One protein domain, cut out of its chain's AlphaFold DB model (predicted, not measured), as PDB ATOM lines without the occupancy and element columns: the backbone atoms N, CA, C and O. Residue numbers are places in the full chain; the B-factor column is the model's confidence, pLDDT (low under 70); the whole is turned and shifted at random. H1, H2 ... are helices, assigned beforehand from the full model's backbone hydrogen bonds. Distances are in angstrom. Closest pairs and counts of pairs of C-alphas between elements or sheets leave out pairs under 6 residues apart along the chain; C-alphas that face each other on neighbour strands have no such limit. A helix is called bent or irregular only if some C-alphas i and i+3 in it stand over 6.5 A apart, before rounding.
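This is residues 225 to 334 of the 505 residues of the protein "Condensin complex subunit 1" of Heterorhabditis bacteriophora (UniProt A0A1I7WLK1). Bent helix H1 bows over long helix H4, and a hairpin of H2 and H3 packs on both. The printed part has 110 residues with four named helices, H1 to H4: all helix. It is compact, radius of gyration of the C-alphas 13.9 A, spanning 44 by 30 by 23 A.

H1, residues 225 to 256, starts at (231.374, 239.379, 182.038); by its hydrogen bonds assigned as one helix, it is bent, C-alphas 238 and 241 lying 7.5 A apart. Arm H1a ends at 238, itself irregular, C-alphas 225 and 228 lying 6.9 A apart; H1b begins at 241. H2 is residues 268 to 278, H3 283 to 295, H4 308 to 332, 36.1 A long.

H4 touches H1a with residues 320 to 331 alone, closest C-alphas Ala 232 and Val 324, 5.6 A. H1b touches H3, closest C-alphas Ala 247 and Val 287, 6.2 A. O i to N i+4 pairs are within hydrogen-bond range throughout H1b, H2, H3 and H4, and 9 of 10 in H1a.

The printed part has no cut; residues 257 to 266 and 300 to 301 are under pLDDT 70.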
ATOM      1  N   GLU A 225     230.097 238.807 181.561       71.50
ATOM      2  CA  GLU A 225     231.374 239.379 182.038       71.50
ATOM      3  C   GLU A 225     232.210 239.993 180.904       71.50
ATOM      4  O   GLU A 225     232.908 240.992 181.080       71.50
ATOM      5  N   ASN A 226     232.098 239.438 179.694       72.81
ATOM      6  CA  ASN A 226     232.807 239.951 178.528       72.81
ATOM      7  C   ASN A 226     232.096 241.144 177.876       72.81
ATOM      8  O   ASN A 226     232.659 241.744 176.964       72.81
ATOM      9  N   ARG A 227     230.879 241.515 178.297       75.50
ATOM     10  CA  ARG A 227     230.063 242.544 177.631       75.50
ATOM     11  C   ARG A 227     230.665 243.945 177.760       75.50
ATOM     12  O   ARG A 227     230.705 244.675 176.767       75.50
ATOM     13  N   VAL A 228     231.176 244.307 178.940       77.00
ATOM     14  CA  VAL A 228     231.841 245.608 179.185       77.00
ATOM     15  C   VAL A 228     233.109 245.716 178.348       77.00
ATOM     16  O   VAL A 228     233.316 246.698 177.633       77.00
ATOM     17  N   VAL A 229     233.918 244.655 178.373       80.75
ATOM     18  CA  VAL A 229     235.149 244.546 177.590       80.75
ATOM     19  C   VAL A 229     234.827 244.633 176.098       80.75
ATOM     20  O   VAL A 229     235.372 245.485 175.403       80.75
ATOM     21  N   ALA A 230     233.878 243.837 175.604       80.50
ATOM     22  CA  ALA A 230     233.471 243.821 174.200       80.50
ATOM     23  C   ALA A 230     232.943 245.186 173.722       80.50
ATOM     24  O   ALA A 230     233.320 245.639 172.643       80.50
ATOM     25  N   THR A 231     232.140 245.876 174.539       83.25
ATOM     26  CA  THR A 231     231.624 247.222 174.224       83.25
ATOM     27  C   THR A 231     232.751 248.252 174.165       83.25
ATOM     28  O   THR A 231     232.771 249.105 173.275       83.25
ATOM     29  N   ALA A 232     233.720 248.174 175.085       85.38
ATOM     30  CA  ALA A 232     234.889 249.047 175.071       85.38
ATOM     31  C   ALA A 232     235.758 248.800 173.825       85.38
ATOM     32  O   ALA A 232     236.114 249.754 173.132       85.38
ATOM     33  N   PHE A 233     236.031 247.539 173.484       85.00
ATOM     34  CA  PHE A 233     236.763 247.182 172.265       85.00
ATOM     35  C   PHE A 233     236.060 247.678 170.997       85.00
ATOM     36  O   PHE A 233     236.718 248.243 170.125       85.00
ATOM     37  N   GLN A 234     234.735 247.527 170.909       88.19
ATOM     38  CA  GLN A 234     233.960 248.012 169.768       88.19
ATOM     39  C   GLN A 234     234.109 249.531 169.598       88.19
ATOM     40  O   GLN A 234     234.507 249.985 168.527       88.19
ATOM     41  N   LYS A 235     233.900 250.309 170.667       88.50
ATOM     42  CA  LYS A 235     234.057 251.774 170.629       88.50
ATOM     43  C   LYS A 235     235.483 252.216 170.284       88.50
ATOM     44  O   LYS A 235     235.665 253.206 169.588       88.50
ATOM     45  N   PHE A 236     236.503 251.493 170.752       90.94
ATOM     46  CA  PHE A 236     237.892 251.787 170.388       90.94
ATOM     47  C   PHE A 236     238.156 251.516 168.898       90.94
ATOM     48  O   PHE A 236     238.826 252.307 168.237       90.94
ATOM     49  N   SER A 237     237.600 250.429 168.351       89.50
ATOM     50  CA  SER A 237     237.787 250.056 166.942       89.50
ATOM     51  C   SER A 237     237.223 251.092 165.959       89.50
ATOM     52  O   SER A 237     237.791 251.285 164.887       89.50
ATOM     53  N   GLU A 238     236.168 251.821 166.347       91.56
ATOM     54  CA  GLU A 238     235.568 252.901 165.545       91.56
ATOM     55  C   GLU A 238     236.547 254.057 165.279       91.56
ATOM     56  O   GLU A 238     236.473 254.700 164.232       91.56
ATOM     57  N   VAL A 239     237.488 254.301 166.197       91.31
ATOM     58  CA  VAL A 239     238.483 255.385 166.099       91.31
ATOM     59  C   VAL A 239     239.899 254.883 165.796       91.31
ATOM     60  O   VAL A 239     240.808 255.687 165.595       91.31
ATOM     61  N   GLU A 240     240.114 253.567 165.724       91.56
ATOM     62  CA  GLU A 240     241.445 252.961 165.609       91.56
ATOM     63  C   GLU A 240     242.198 253.395 164.340       91.56
ATOM     64  O   GLU A 240     243.410 253.625 164.380       91.56
ATOM     65  N   THR A 241     241.493 253.564 163.220       91.31
ATOM     66  CA  THR A 241     242.078 254.051 161.961       91.31
ATOM     67  C   THR A 241     242.634 255.468 162.121       91.31
ATOM     68  O   THR A 241     243.797 255.718 161.802       91.31
ATOM     69  N   VAL A 242     241.846 256.365 162.720       92.50
ATOM     70  CA  VAL A 242     242.226 257.756 163.005       92.50
ATOM     71  C   VAL A 242     243.385 257.815 164.000       92.50
ATOM     72  O   VAL A 242     244.312 258.611 163.821       92.50
ATOM     73  N   ILE A 243     243.376 256.950 165.022       92.06
ATOM     74  CA  ILE A 243     244.476 256.822 165.987       92.06
ATOM     75  C   ILE A 243     245.768 256.439 165.265       92.06
ATOM     76  O   ILE A 243     246.787 257.098 165.458       92.06
ATOM     77  N   ARG A 244     245.735 255.406 164.415       92.56
ATOM     78  CA  ARG A 244     246.915 254.906 163.688       92.56
ATOM     79  C   ARG A 244     247.504 255.957 162.751       92.56
ATOM     80  O   ARG A 244     248.718 256.168 162.765       92.56
ATOM     81  N   GLU A 245     246.665 256.636 161.973       91.56
ATOM     82  CA  GLU A 245     247.095 257.702 161.058       91.56
ATOM     83  C   GLU A 245     247.694 258.894 161.812       91.56
ATOM     84  O   GLU A 245     248.773 259.386 161.467       91.56
ATOM     85  N   THR A 246     247.029 259.323 162.888       90.06
ATOM     86  CA  THR A 246     247.490 260.434 163.726       90.06
ATOM     87  C   THR A 246     248.798 260.086 164.428       90.06
ATOM     88  O   THR A 246     249.741 260.878 164.391       90.06
ATOM     89  N   ALA A 247     248.895 258.892 165.018       90.19
ATOM     90  CA  ALA A 247     250.103 258.413 165.678       90.19
ATOM     91  C   ALA A 247     251.279 258.395 164.701       90.19
ATOM     92  O   ALA A 247     252.325 258.964 165.001       90.19
ATOM     93  N   LYS A 248     251.092 257.831 163.499       91.75
ATOM     94  CA  LYS A 248     252.136 257.782 162.468       91.75
ATOM     95  C   LYS A 248     252.657 259.177 162.116       91.75
ATOM     96  O   LYS A 248     253.865 259.400 162.164       91.75
ATOM     97  N   LYS A 249     251.750 260.126 161.854       90.81
ATOM     98  CA  LYS A 249     252.095 261.515 161.511       90.81
ATOM     99  C   LYS A 249     252.922 262.204 162.602       90.81
ATOM    100  O   LYS A 249     253.888 262.900 162.297       90.81
ATOM    101  N   TRP A 250     252.541 262.045 163.869       87.38
ATOM    102  CA  TRP A 250     253.256 262.682 164.980       87.38
ATOM    103  C   TRP A 250     254.569 261.974 165.321       87.38
ATOM    104  O   TRP A 250     255.541 262.656 165.623       87.38
ATOM    105  N   ILE A 251     254.637 260.644 165.213       86.62
ATOM    106  CA  ILE A 251     255.880 259.877 165.402       86.62
ATOM    107  C   ILE A 251     256.928 260.293 164.364       86.62
ATOM    108  O   ILE A 251     258.080 260.511 164.725       86.62
ATOM    109  N   GLU A 252     256.547 260.430 163.089       87.12
ATOM    110  CA  GLU A 252     257.453 260.910 162.032       87.12
ATOM    111  C   GLU A 252     257.951 262.328 162.341       87.12
ATOM    112  O   GLU A 252     259.155 262.569 162.353       87.12
ATOM    113  N   LYS A 253     257.044 263.231 162.735       85.44
ATOM    114  CA  LYS A 253     257.396 264.604 163.120       85.44
ATOM    115  C   LYS A 253     258.354 264.673 164.319       85.44
ATOM    116  O   LYS A 253     259.282 265.475 164.308       85.44
ATOM    117  N   TYR A 254     258.143 263.861 165.354       83.31
ATOM    118  CA  TYR A 254     258.995 263.844 166.549       83.31
ATOM    119  C   TYR A 254     260.325 263.101 166.346       83.31
ATOM    120  O   TYR A 254     261.235 263.259 167.152       83.31
ATOM    121  N   LYS A 255     260.475 262.326 165.263       80.38
ATOM    122  CA  LYS A 255     261.778 261.787 164.841       80.38
ATOM    123  C   LYS A 255     262.647 262.828 164.123       80.38
ATOM    124  O   LYS A 255     263.864 262.681 164.119       80.38
ATOM    125  N   GLU A 256     262.045 263.858 163.527       79.19
ATOM    126  CA  GLU A 256     262.739 264.898 162.749       79.19
ATOM    127  C   GLU A 256     263.189 266.116 163.580       79.19
ATOM    128  O   GLU A 256     263.990 266.919 163.102       79.19
ATOM    129  N   GLY A 257     262.719 266.273 164.822       67.69
ATOM    130  CA  GLY A 257     263.047 267.429 165.663       67.69
ATOM    131  C   GLY A 257     262.857 267.180 167.163       67.69
ATOM    132  O   GLY A 257     262.228 266.194 167.547       67.69
ATOM    133  N   PRO A 258     263.406 268.057 168.027       62.50
ATOM    134  CA  PRO A 258     263.316 267.901 169.475       62.50
ATOM    135  C   PRO A 258     261.859 267.960 169.949       62.50
ATOM    136  O   PRO A 258     261.074 268.798 169.503       62.50
ATOM    137  N   VAL A 259     261.499 267.058 170.863       69.62
ATOM    138  CA  VAL A 259     260.178 267.021 171.499       69.62
ATOM    139  C   VAL A 259     260.159 268.041 172.637       69.62
ATOM    140  O   VAL A 259     260.953 267.926 173.567       69.62
ATOM    141  N   GLU A 260     259.271 269.036 172.573       65.25
ATOM    142  CA  GLU A 260     259.033 269.969 173.685       65.25
ATOM    143  C   GLU A 260     258.580 269.181 174.928       65.25
ATOM    144  O   GLU A 260     257.603 268.426 174.875       65.25
ATOM    145  N   ASN A 261     259.317 269.302 176.037       64.31
ATOM    146  CA  ASN A 261     259.023 268.603 177.291       64.31
ATOM    147  C   ASN A 261     258.183 269.482 178.231       64.31
ATOM    148  O   ASN A 261     258.583 269.777 179.351       64.31
ATOM    149  N   ASP A 262     256.996 269.889 177.784       62.69
ATOM    150  CA  ASP A 262     256.108 270.783 178.549       62.69
ATOM    151  C   ASP A 262     255.425 270.097 179.754       62.69
ATOM    152  O   ASP A 262     254.563 270.679 180.409       62.69
ATOM    153  N   MET A 263     255.751 268.827 180.028       61.84
ATOM    154  CA  MET A 263     255.062 267.965 180.998       61.84
ATOM    155  C   MET A 263     255.993 267.449 182.103       61.84
ATOM    156  O   MET A 263     255.758 266.372 182.658       61.84
ATOM    157  N   GLU A 264     257.080 268.163 182.393       60.81
ATOM    158  CA  GLU A 264     258.090 267.743 183.373       60.81
ATOM    159  C   GLU A 264     257.508 267.659 184.803       60.81
ATOM    160  O   GLU A 264     257.753 266.664 185.484       60.81
ATOM    161  N   ASP A 265     256.609 268.585 185.171       60.97
ATOM    162  CA  ASP A 265     256.003 268.709 186.513       60.97
ATOM    163  C   ASP A 265     254.649 267.989 186.705       60.97
ATOM    164  O   ASP A 265     254.088 267.988 187.803       60.97
ATOM    165  N   THR A 266     254.089 267.366 185.663       69.81
ATOM    166  CA  THR A 266     252.733 266.786 185.720       69.81
ATOM    167  C   THR A 266     252.760 265.290 186.039       69.81
ATOM    168  O   THR A 266     253.484 264.509 185.409       69.81
ATOM    169  N   GLU A 267     251.914 264.861 186.979       79.44
ATOM    170  CA  GLU A 267     251.766 263.450 187.339       79.44
ATOM    171  C   GLU A 267     251.285 262.630 186.130       79.44
ATOM    172  O   GLU A 267     250.225 262.882 185.552       79.44
ATOM    173  N   THR A 268     252.078 261.639 185.718       80.00
ATOM    174  CA  THR A 268     251.847 260.888 184.466       80.00
ATOM    175  C   THR A 268     250.526 260.110 184.494       80.00
ATOM    176  O   THR A 268     249.873 259.963 183.463       80.00
ATOM    177  N   SER A 269     250.094 259.675 185.680       80.25
ATOM    178  CA  SER A 269     248.804 259.022 185.934       80.25
ATOM    179  C   SER A 269     247.610 259.909 185.546       80.25
ATOM    180  O   SER A 269     246.721 259.458 184.823       80.25
ATOM    181  N   LEU A 270     247.614 261.181 185.961       82.06
ATOM    182  CA  LEU A 270     246.554 262.157 185.682       82.06
ATOM    183  C   LEU A 270     246.479 262.502 184.192       82.06
ATOM    184  O   LEU A 270     245.390 262.610 183.629       82.06
ATOM    185  N   VAL A 271     247.638 262.629 183.537       83.88
ATOM    186  CA  VAL A 271     247.704 262.879 182.090       83.88
ATOM    187  C   VAL A 271     247.134 261.690 181.314       83.88
ATOM    188  O   VAL A 271     246.334 261.888 180.402       83.88
ATOM    189  N   ILE A 272     247.480 260.456 181.698       85.19
ATOM    190  CA  ILE A 272     246.924 259.242 181.078       85.19
ATOM    191  C   ILE A 272     245.401 259.180 181.261       85.19
ATOM    192  O   ILE A 272     244.695 258.928 180.285       85.19
ATOM    193  N   ALA A 273     244.881 259.466 182.459       84.31
ATOM    194  CA  ALA A 273     243.436 259.494 182.709       84.31
ATOM    195  C   ALA A 273     242.714 260.530 181.823       84.31
ATOM    196  O   ALA A 273     241.687 260.223 181.215       84.31
ATOM    197  N   ALA A 274     243.283 261.731 181.668       85.00
ATOM    198  CA  ALA A 274     242.734 262.763 180.789       85.00
ATOM    199  C   ALA A 274     242.756 262.355 179.303       85.00
ATOM    200  O   ALA A 274     241.775 262.579 178.593       85.00
ATOM    201  N   ILE A 275     243.841 261.720 178.837       88.94
ATOM    202  CA  ILE A 275     243.959 261.190 177.465       88.94
ATOM    203  C   ILE A 275     242.867 260.154 177.199       88.94
ATOM    204  O   ILE A 275     242.177 260.234 176.183       88.94
ATOM    205  N   VAL A 276     242.694 259.196 178.111       88.19
ATOM    206  CA  VAL A 276     241.713 258.116 177.961       88.19
ATOM    207  C   VAL A 276     240.276 258.653 177.995       88.19
ATOM    208  O   VAL A 276     239.454 258.256 177.164       88.19
ATOM    209  N   GLY A 277     239.983 259.611 178.880       85.25
ATOM    210  CA  GLY A 277     238.675 260.268 178.962       85.25
ATOM    211  C   GLY A 277     238.315 261.089 177.716       85.25
ATOM    212  O   GLY A 277     237.151 261.123 177.319       85.25
ATOM    213  N   GLN A 278     239.308 261.701 177.063       87.12
ATOM    214  CA  GLN A 278     239.132 262.523 175.858       87.12
ATOM    215  C   GLN A 278     239.246 261.737 174.546       87.12
ATOM    216  O   GLN A 278     238.944 262.289 173.490       87.12
ATOM    217  N   LEU A 279     239.644 260.461 174.579       89.75
ATOM    218  CA  LEU A 279     240.001 259.696 173.381       89.75
ATOM    219  C   LEU A 279     238.895 259.651 172.313       89.75
ATOM    220  O   LEU A 279     239.191 259.744 171.122       89.75
ATOM    221  N   LEU A 280     237.632 259.529 172.733       88.12
ATOM    222  CA  LEU A 280     236.473 259.515 171.829       88.12
ATOM    223  C   LEU A 280     235.922 260.913 171.503       88.12
ATOM    224  O   LEU A 280     235.140 261.047 170.569       88.12
ATOM    225  N   TYR A 281     236.292 261.941 172.270       87.75
ATOM    226  CA  TYR A 281     235.808 263.312 172.076       87.75
ATOM    227  C   TYR A 281     236.751 264.129 171.183       87.75
ATOM    228  O   TYR A 281     236.308 264.829 170.277       87.75
ATOM    229  N   ASP A 282     238.061 264.002 171.406       91.06
ATOM    230  CA  ASP A 282     239.116 264.645 170.621       91.06
ATOM    231  C   ASP A 282     240.299 263.683 170.430       91.06
ATOM    232  O   ASP A 282     241.364 263.792 171.049       91.06
ATOM    233  N   THR A 283     240.092 262.706 169.543       90.06
ATOM    234  CA  THR A 283     241.065 261.648 169.241       90.06
ATOM    235  C   THR A 283     242.412 262.213 168.791       90.06
ATOM    236  O   THR A 283     243.458 261.699 169.178       90.06
ATOM    237  N   ILE A 284     242.416 263.301 168.013       88.38
ATOM    238  CA  ILE A 284     243.650 263.861 167.450       88.38
ATOM    239  C   ILE A 284     244.539 264.440 168.554       88.38
ATOM    240  O   ILE A 284     245.746 264.172 168.579       88.38
ATOM    241  N   LYS A 285     243.962 265.226 169.475       88.12
ATOM    242  CA  LYS A 285     244.723 265.781 170.603       88.12
ATOM    243  C   LYS A 285     245.151 264.691 171.579       88.12
ATOM    244  O   LYS A 285     246.318 264.678 171.964       88.12
ATOM    245  N   ALA A 286     244.259 263.762 171.924       88.81
ATOM    246  CA  ALA A 286     244.562 262.664 172.842       88.81
ATOM    247  C   ALA A 286     245.754 261.824 172.349       88.81
ATOM    248  O   ALA A 286     246.712 261.602 173.090       88.81
ATOM    249  N   VAL A 287     245.751 261.438 171.067       90.56
ATOM    250  CA  VAL A 287     246.837 260.655 170.459       90.56
ATOM    251  C   VAL A 287     248.133 261.455 170.370       90.56
ATOM    252  O   VAL A 287     249.193 260.907 170.654       90.56
ATOM    253  N   ARG A 288     248.079 262.754 170.036       89.38
ATOM    254  CA  ARG A 288     249.274 263.617 170.028       89.38
ATOM    255  C   ARG A 288     249.970 263.623 171.390       89.38
ATOM    256  O   ARG A 288     251.179 263.405 171.448       89.38
ATOM    257  N   VAL A 289     249.218 263.869 172.464       86.69
ATOM    258  CA  VAL A 289     249.770 263.926 173.829       86.69
ATOM    259  C   VAL A 289     250.294 262.549 174.252       86.69
ATOM    260  O   VAL A 289     251.356 262.451 174.861       86.69
ATOM    261  N   PHE A 290     249.617 261.467 173.857       88.81
ATOM    262  CA  PHE A 290     250.075 260.105 174.137       88.81
ATOM    263  C   PHE A 290     251.385 259.746 173.411       88.81
ATOM    264  O   PHE A 290     252.275 259.138 174.001       88.81
ATOM    265  N   VAL A 291     251.558 260.184 172.158       87.44
ATOM    266  CA  VAL A 291     252.831 260.062 171.423       87.44
ATOM    267  C   VAL A 291     253.936 260.876 172.096       87.44
ATOM    268  O   VAL A 291     255.048 260.379 172.243       87.44
ATOM    269  N   GLN A 292     253.644 262.091 172.560       85.69
ATOM    270  CA  GLN A 292     254.618 262.913 173.285       85.69
ATOM    271  C   GLN A 292     255.115 262.206 174.559       85.69
ATOM    272  O   GLN A 292     256.321 262.152 174.793       85.69
ATOM    273  N   LEU A 293     254.221 261.569 175.328       83.69
ATOM    274  CA  LEU A 293     254.597 260.764 176.501       83.69
ATOM    275  C   LEU A 293     255.518 259.583 176.156       83.69
ATOM    276  O   LEU A 293     256.408 259.259 176.945       83.69
ATOM    277  N   ALA A 294     255.337 258.960 174.985       84.19
ATOM    278  CA  ALA A 294     256.208 257.880 174.522       84.19
ATOM    279  C   ALA A 294     257.642 258.371 174.272       84.19
ATOM    280  O   ALA A 294     258.598 257.733 174.703       84.19
ATOM    281  N   PHE A 295     257.795 259.523 173.614       80.94
ATOM    282  CA  PHE A 295     259.109 260.077 173.267       80.94
ATOM    283  C   PHE A 295     259.847 260.706 174.455       80.94
ATOM    284  O   PHE A 295     261.074 260.726 174.460       80.94
ATOM    285  N   VAL A 296     259.122 261.161 175.480       80.00
ATOM    286  CA  VAL A 296     259.701 261.619 176.759       80.00
ATOM    287  C   VAL A 296     260.112 260.428 177.652       80.00
ATOM    288  O   VAL A 296     260.677 260.610 178.725       80.00
ATOM    289  N   GLY A 297     259.860 259.184 177.223       74.88
ATOM    290  CA  GLY A 297     260.240 257.975 177.964       74.88
ATOM    291  C   GLY A 297     259.344 257.678 179.169       74.88
ATOM    292  O   GLY A 297     259.698 256.865 180.019       74.88
ATOM    293  N   LYS A 298     258.168 258.316 179.251       78.25
ATOM    294  CA  LYS A 298     257.190 258.124 180.336       78.25
ATOM    295  C   LYS A 298     256.241 256.935 180.092       78.25
ATOM    296  O   LYS A 298     255.410 256.642 180.949       78.25
ATOM    297  N   LEU A 299     256.362 256.231 178.958       76.94
ATOM    298  CA  LEU A 299     255.606 255.008 178.647       76.94
ATOM    299  C   LEU A 299     256.526 253.769 178.639       76.94
ATOM    300  O   LEU A 299     257.389 253.677 177.770       76.94
ATOM    301  N   PRO A 300     256.321 252.781 179.535       64.69
ATOM    302  CA  PRO A 300     257.219 251.624 179.677       64.69
ATOM    303  C   PRO A 300     257.298 250.704 178.448       64.69
ATOM    304  O   PRO A 300     258.308 250.040 178.240       64.69
ATOM    305  N   ASN A 301     256.230 250.647 177.645       66.88
ATOM    306  CA  ASN A 301     256.050 249.641 176.589       66.88
ATOM    307  C   ASN A 301     256.328 250.168 175.169       66.88
ATOM    308  O   ASN A 301     256.109 249.449 174.194       66.88
ATOM    309  N   VAL A 302     256.778 251.418 175.026       72.94
ATOM    310  CA  VAL A 302     257.000 252.048 173.717       72.94
ATOM    311  C   VAL A 302     258.439 252.535 173.628       72.94
ATOM    312  O   VAL A 302     258.814 253.500 174.285       72.94
ATOM    313  N   ASN A 303     259.246 251.882 172.790       75.19
ATOM    314  CA  ASN A 303     260.610 252.316 172.528       75.19
ATOM    315  C   ASN A 303     260.652 253.243 171.305       75.19
ATOM    316  O   ASN A 303     260.448 252.811 170.170       75.19
ATOM    317  N   ALA A 304     260.928 254.527 171.526       71.81
ATOM    318  CA  ALA A 304     260.922 255.547 170.476       71.81
ATOM    319  C   ALA A 304     261.987 255.326 169.377       71.81
ATOM    320  O   ALA A 304     261.871 255.894 168.286       71.81
ATOM    321  N   THR A 305     262.999 254.482 169.626       74.00
ATOM    322  CA  THR A 305     264.056 254.157 168.651       74.00
ATOM    323  C   THR A 305     263.641 253.118 167.608       74.00
ATOM    324  O   THR A 305     264.342 252.938 166.614       74.00
ATOM    325  N   ASP A 306     262.516 252.433 167.812       82.25
ATOM    326  CA  ASP A 306     262.070 251.356 166.931       82.25
ATOM    327  C   ASP A 306     261.539 251.884 165.577       82.25
ATOM    328  O   ASP A 306     261.208 253.075 165.420       82.25
ATOM    329  N   PRO A 307     261.424 251.015 164.550       84.56
ATOM    330  CA  PRO A 307     260.794 251.376 163.283       84.56
ATOM    331  C   PRO A 307     259.392 251.956 163.503       84.56
ATOM    332  O   PRO A 307     258.626 251.454 164.321       84.56
ATOM    333  N   THR A 308     259.020 252.991 162.743       83.88
ATOM    334  CA  THR A 308     257.768 253.753 162.945       83.88
ATOM    335  C   THR A 308     256.527 252.862 163.034       83.88
ATOM    336  O   THR A 308     255.686 253.076 163.898       83.88
ATOM    337  N   ASN A 309     256.437 251.809 162.217       84.44
ATOM    338  CA  ASN A 309     255.311 250.870 162.255       84.44
ATOM    339  C   ASN A 309     255.239 250.059 163.565       84.44
ATOM    340  O   ASN A 309     254.145 249.770 164.040       84.44
ATOM    341  N   VAL A 310     256.388 249.712 164.155       84.75
ATOM    342  CA  VAL A 310     256.472 248.992 165.438       84.75
ATOM    343  C   VAL A 310     256.037 249.911 166.578       84.75
ATOM    344  O   VAL A 310     255.201 249.526 167.390       84.75
ATOM    345  N   VAL A 311     256.519 251.159 166.575       84.69
ATOM    346  CA  VAL A 311     256.124 252.184 167.556       84.69
ATOM    347  C   VAL A 311     254.619 252.453 167.493       84.69
ATOM    348  O   VAL A 311     253.966 252.474 168.531       84.69
ATOM    349  N   VAL A 312     254.049 252.599 166.289       87.56
ATOM    350  CA  VAL A 312     252.599 252.787 166.099       87.56
ATOM    351  C   VAL A 312     251.810 251.611 166.673       87.56
ATOM    352  O   VAL A 312     250.844 251.840 167.392       87.56
ATOM    353  N   ASN A 313     252.209 250.366 166.392       88.06
ATOM    354  CA  ASN A 313     251.496 249.189 166.895       88.06
ATOM    355  C   ASN A 313     251.526 249.112 168.425       88.06
ATOM    356  O   ASN A 313     250.465 249.056 169.042       88.06
ATOM    357  N   ASN A 314     252.708 249.223 169.035       87.38
ATOM    358  CA  ASN A 314     252.854 249.154 170.492       87.38
ATOM    359  C   ASN A 314     252.094 250.285 171.204       87.38
ATOM    360  O   ASN A 314     251.539 250.089 172.287       87.38
ATOM    361  N   LEU A 315     252.054 251.474 170.595       89.56
ATOM    362  CA  LEU A 315     251.353 252.638 171.128       89.56
ATOM    363  C   LEU A 315     249.832 252.480 171.022       89.56
ATOM    364  O   LEU A 315     249.130 252.763 171.989       89.56
ATOM    365  N   VAL A 316     249.324 251.979 169.894       90.00
ATOM    366  CA  VAL A 316     247.893 251.675 169.717       90.00
ATOM    367  C   VAL A 316     247.451 250.579 170.684       90.00
ATOM    368  O   VAL A 316     246.417 250.735 171.330       90.00
ATOM    369  N   ASP A 317     248.242 249.515 170.835       88.50
ATOM    370  CA  ASP A 317     247.950 248.430 171.775       88.50
ATOM    371  C   ASP A 317     247.942 248.937 173.226       88.50
ATOM    372  O   ASP A 317     246.990 248.686 173.963       88.50
ATOM    373  N   SER A 318     248.935 249.747 173.612       89.31
ATOM    374  CA  SER A 318     248.996 250.349 174.953       89.31
ATOM    375  C   SER A 318     247.817 251.288 175.225       89.31
ATOM    376  O   SER A 318     247.244 251.269 176.314       89.31
ATOM    377  N   LEU A 319     247.433 252.110 174.243       90.31
ATOM    378  CA  LEU A 319     246.300 253.027 174.367       90.31
ATOM    379  C   LEU A 319     244.971 252.269 174.474       90.31
ATOM    380  O   LEU A 319     244.105 252.665 175.254       90.31
ATOM    381  N   ARG A 320     244.826 251.163 173.736       91.75
ATOM    382  CA  ARG A 320     243.662 250.274 173.810       91.75
ATOM    383  C   ARG A 320     243.528 249.639 175.186       91.75
ATOM    384  O   ARG A 320     242.447 249.689 175.765       91.75
ATOM    385  N   ASP A 321     244.615 249.097 175.728       88.12
ATOM    386  CA  ASP A 321     244.610 248.448 177.042       88.12
ATOM    387  C   ASP A 321     244.265 249.440 178.162       88.12
ATOM    388  O   ASP A 321     243.490 249.121 179.068       88.12
ATOM    389  N   LEU A 322     244.796 250.666 178.081       89.31
ATOM    390  CA  LEU A 322     244.469 251.746 179.015       89.31
ATOM    391  C   LEU A 322     243.002 252.171 178.900       89.31
ATOM    392  O   LEU A 322     242.331 252.316 179.921       89.31
ATOM    393  N   TYR A 323     242.489 252.312 177.676       89.94
ATOM    394  CA  TYR A 323     241.094 252.668 177.435       89.94
ATOM    395  C   TYR A 323     240.119 251.602 177.941       89.94
ATOM    396  O   TYR A 323     239.153 251.919 178.632       89.94
ATOM    397  N   VAL A 324     240.377 250.326 177.647       86.81
ATOM    398  CA  VAL A 324     239.530 249.224 178.117       86.81
ATOM    399  C   VAL A 324     239.542 249.154 179.647       86.81
ATOM    400  O   VAL A 324     238.479 249.025 180.251       86.81
ATOM    401  N   ARG A 325     240.710 249.306 180.287       87.88
ATOM    402  CA  ARG A 325     240.829 249.297 181.754       87.88
ATOM    403  C   ARG A 325     240.049 250.432 182.416       87.88
ATOM    404  O   ARG A 325     239.374 250.192 183.411       87.88
ATOM    405  N   ASP A 326     240.121 251.638 181.863       86.69
ATOM    406  CA  ASP A 326     239.372 252.798 182.356       86.69
ATOM    407  C   ASP A 326     237.856 252.603 182.238       86.69
ATOM    408  O   ASP A 326     237.111 252.899 183.172       86.69
ATOM    409  N   ARG A 327     237.390 252.022 181.125       86.94
ATOM    410  CA  ARG A 327     235.963 251.719 180.942       86.94
ATOM    411  C   ARG A 327     235.468 250.656 181.912       86.94
ATOM    412  O   ARG A 327     234.378 250.819 182.447       86.94
ATOM    413  N   ILE A 328     236.272 249.629 182.185       82.69
ATOM    414  CA  ILE A 328     235.966 248.638 183.225       82.69
ATOM    415  C   ILE A 328     235.895 249.318 184.598       82.69
ATOM    416  O   ILE A 328     234.928 249.117 185.324       82.69
ATOM    417  N   ALA A 329     236.876 250.156 184.946       83.62
ATOM    418  CA  ALA A 329     236.910 250.847 186.236       83.62
ATOM    419  C   ALA A 329     235.723 251.809 186.424       83.62
ATOM    420  O   ALA A 329     235.119 251.832 187.494       83.62
ATOM    421  N   SER A 330     235.355 252.553 185.379       81.44
ATOM    422  CA  SER A 330     234.190 253.447 185.383       81.44
ATOM    423  C   SER A 330     232.881 252.677 185.547       81.44
ATOM    424  O   SER A 330     231.979 253.129 186.243       81.44
ATOM    425  N   HIS A 331     232.784 251.506 184.919       78.00
ATOM    426  CA  HIS A 331     231.612 250.648 185.021       78.00
ATOM    427  C   HIS A 331     231.465 250.043 186.424       78.00
ATOM    428  O   HIS A 331     230.368 250.043 186.965       78.00
ATOM    429  N   ILE A 332     232.574 249.627 187.054       78.44
ATOM    430  CA  ILE A 332     232.592 249.131 188.446       78.44
ATOM    431  C   ILE A 332     232.092 250.190 189.442       78.44
ATOM    432  O   ILE A 332     231.536 249.849 190.479       78.44
ATOM    433  N   GLN A 333     232.289 251.477 189.150       80.19
ATOM    434  CA  GLN A 333     231.801 252.572 189.995       80.19
ATOM    435  C   GLN A 333     230.307 252.878 189.801       80.19
ATOM    436  O   GLN A 333     229.750 253.661 190.569       80.19
ATOM    437  N   ASN A 334     229.662 252.309 188.778       82.50
ATOM    438  CA  ASN A 334     228.241 252.488 188.517       82.50
ATOM    439  C   ASN A 334     227.442 251.324 189.124       82.50
ATOM    440  O   ASN A 334     227.300 250.268 188.508       82.50
TER     441      ASN A 334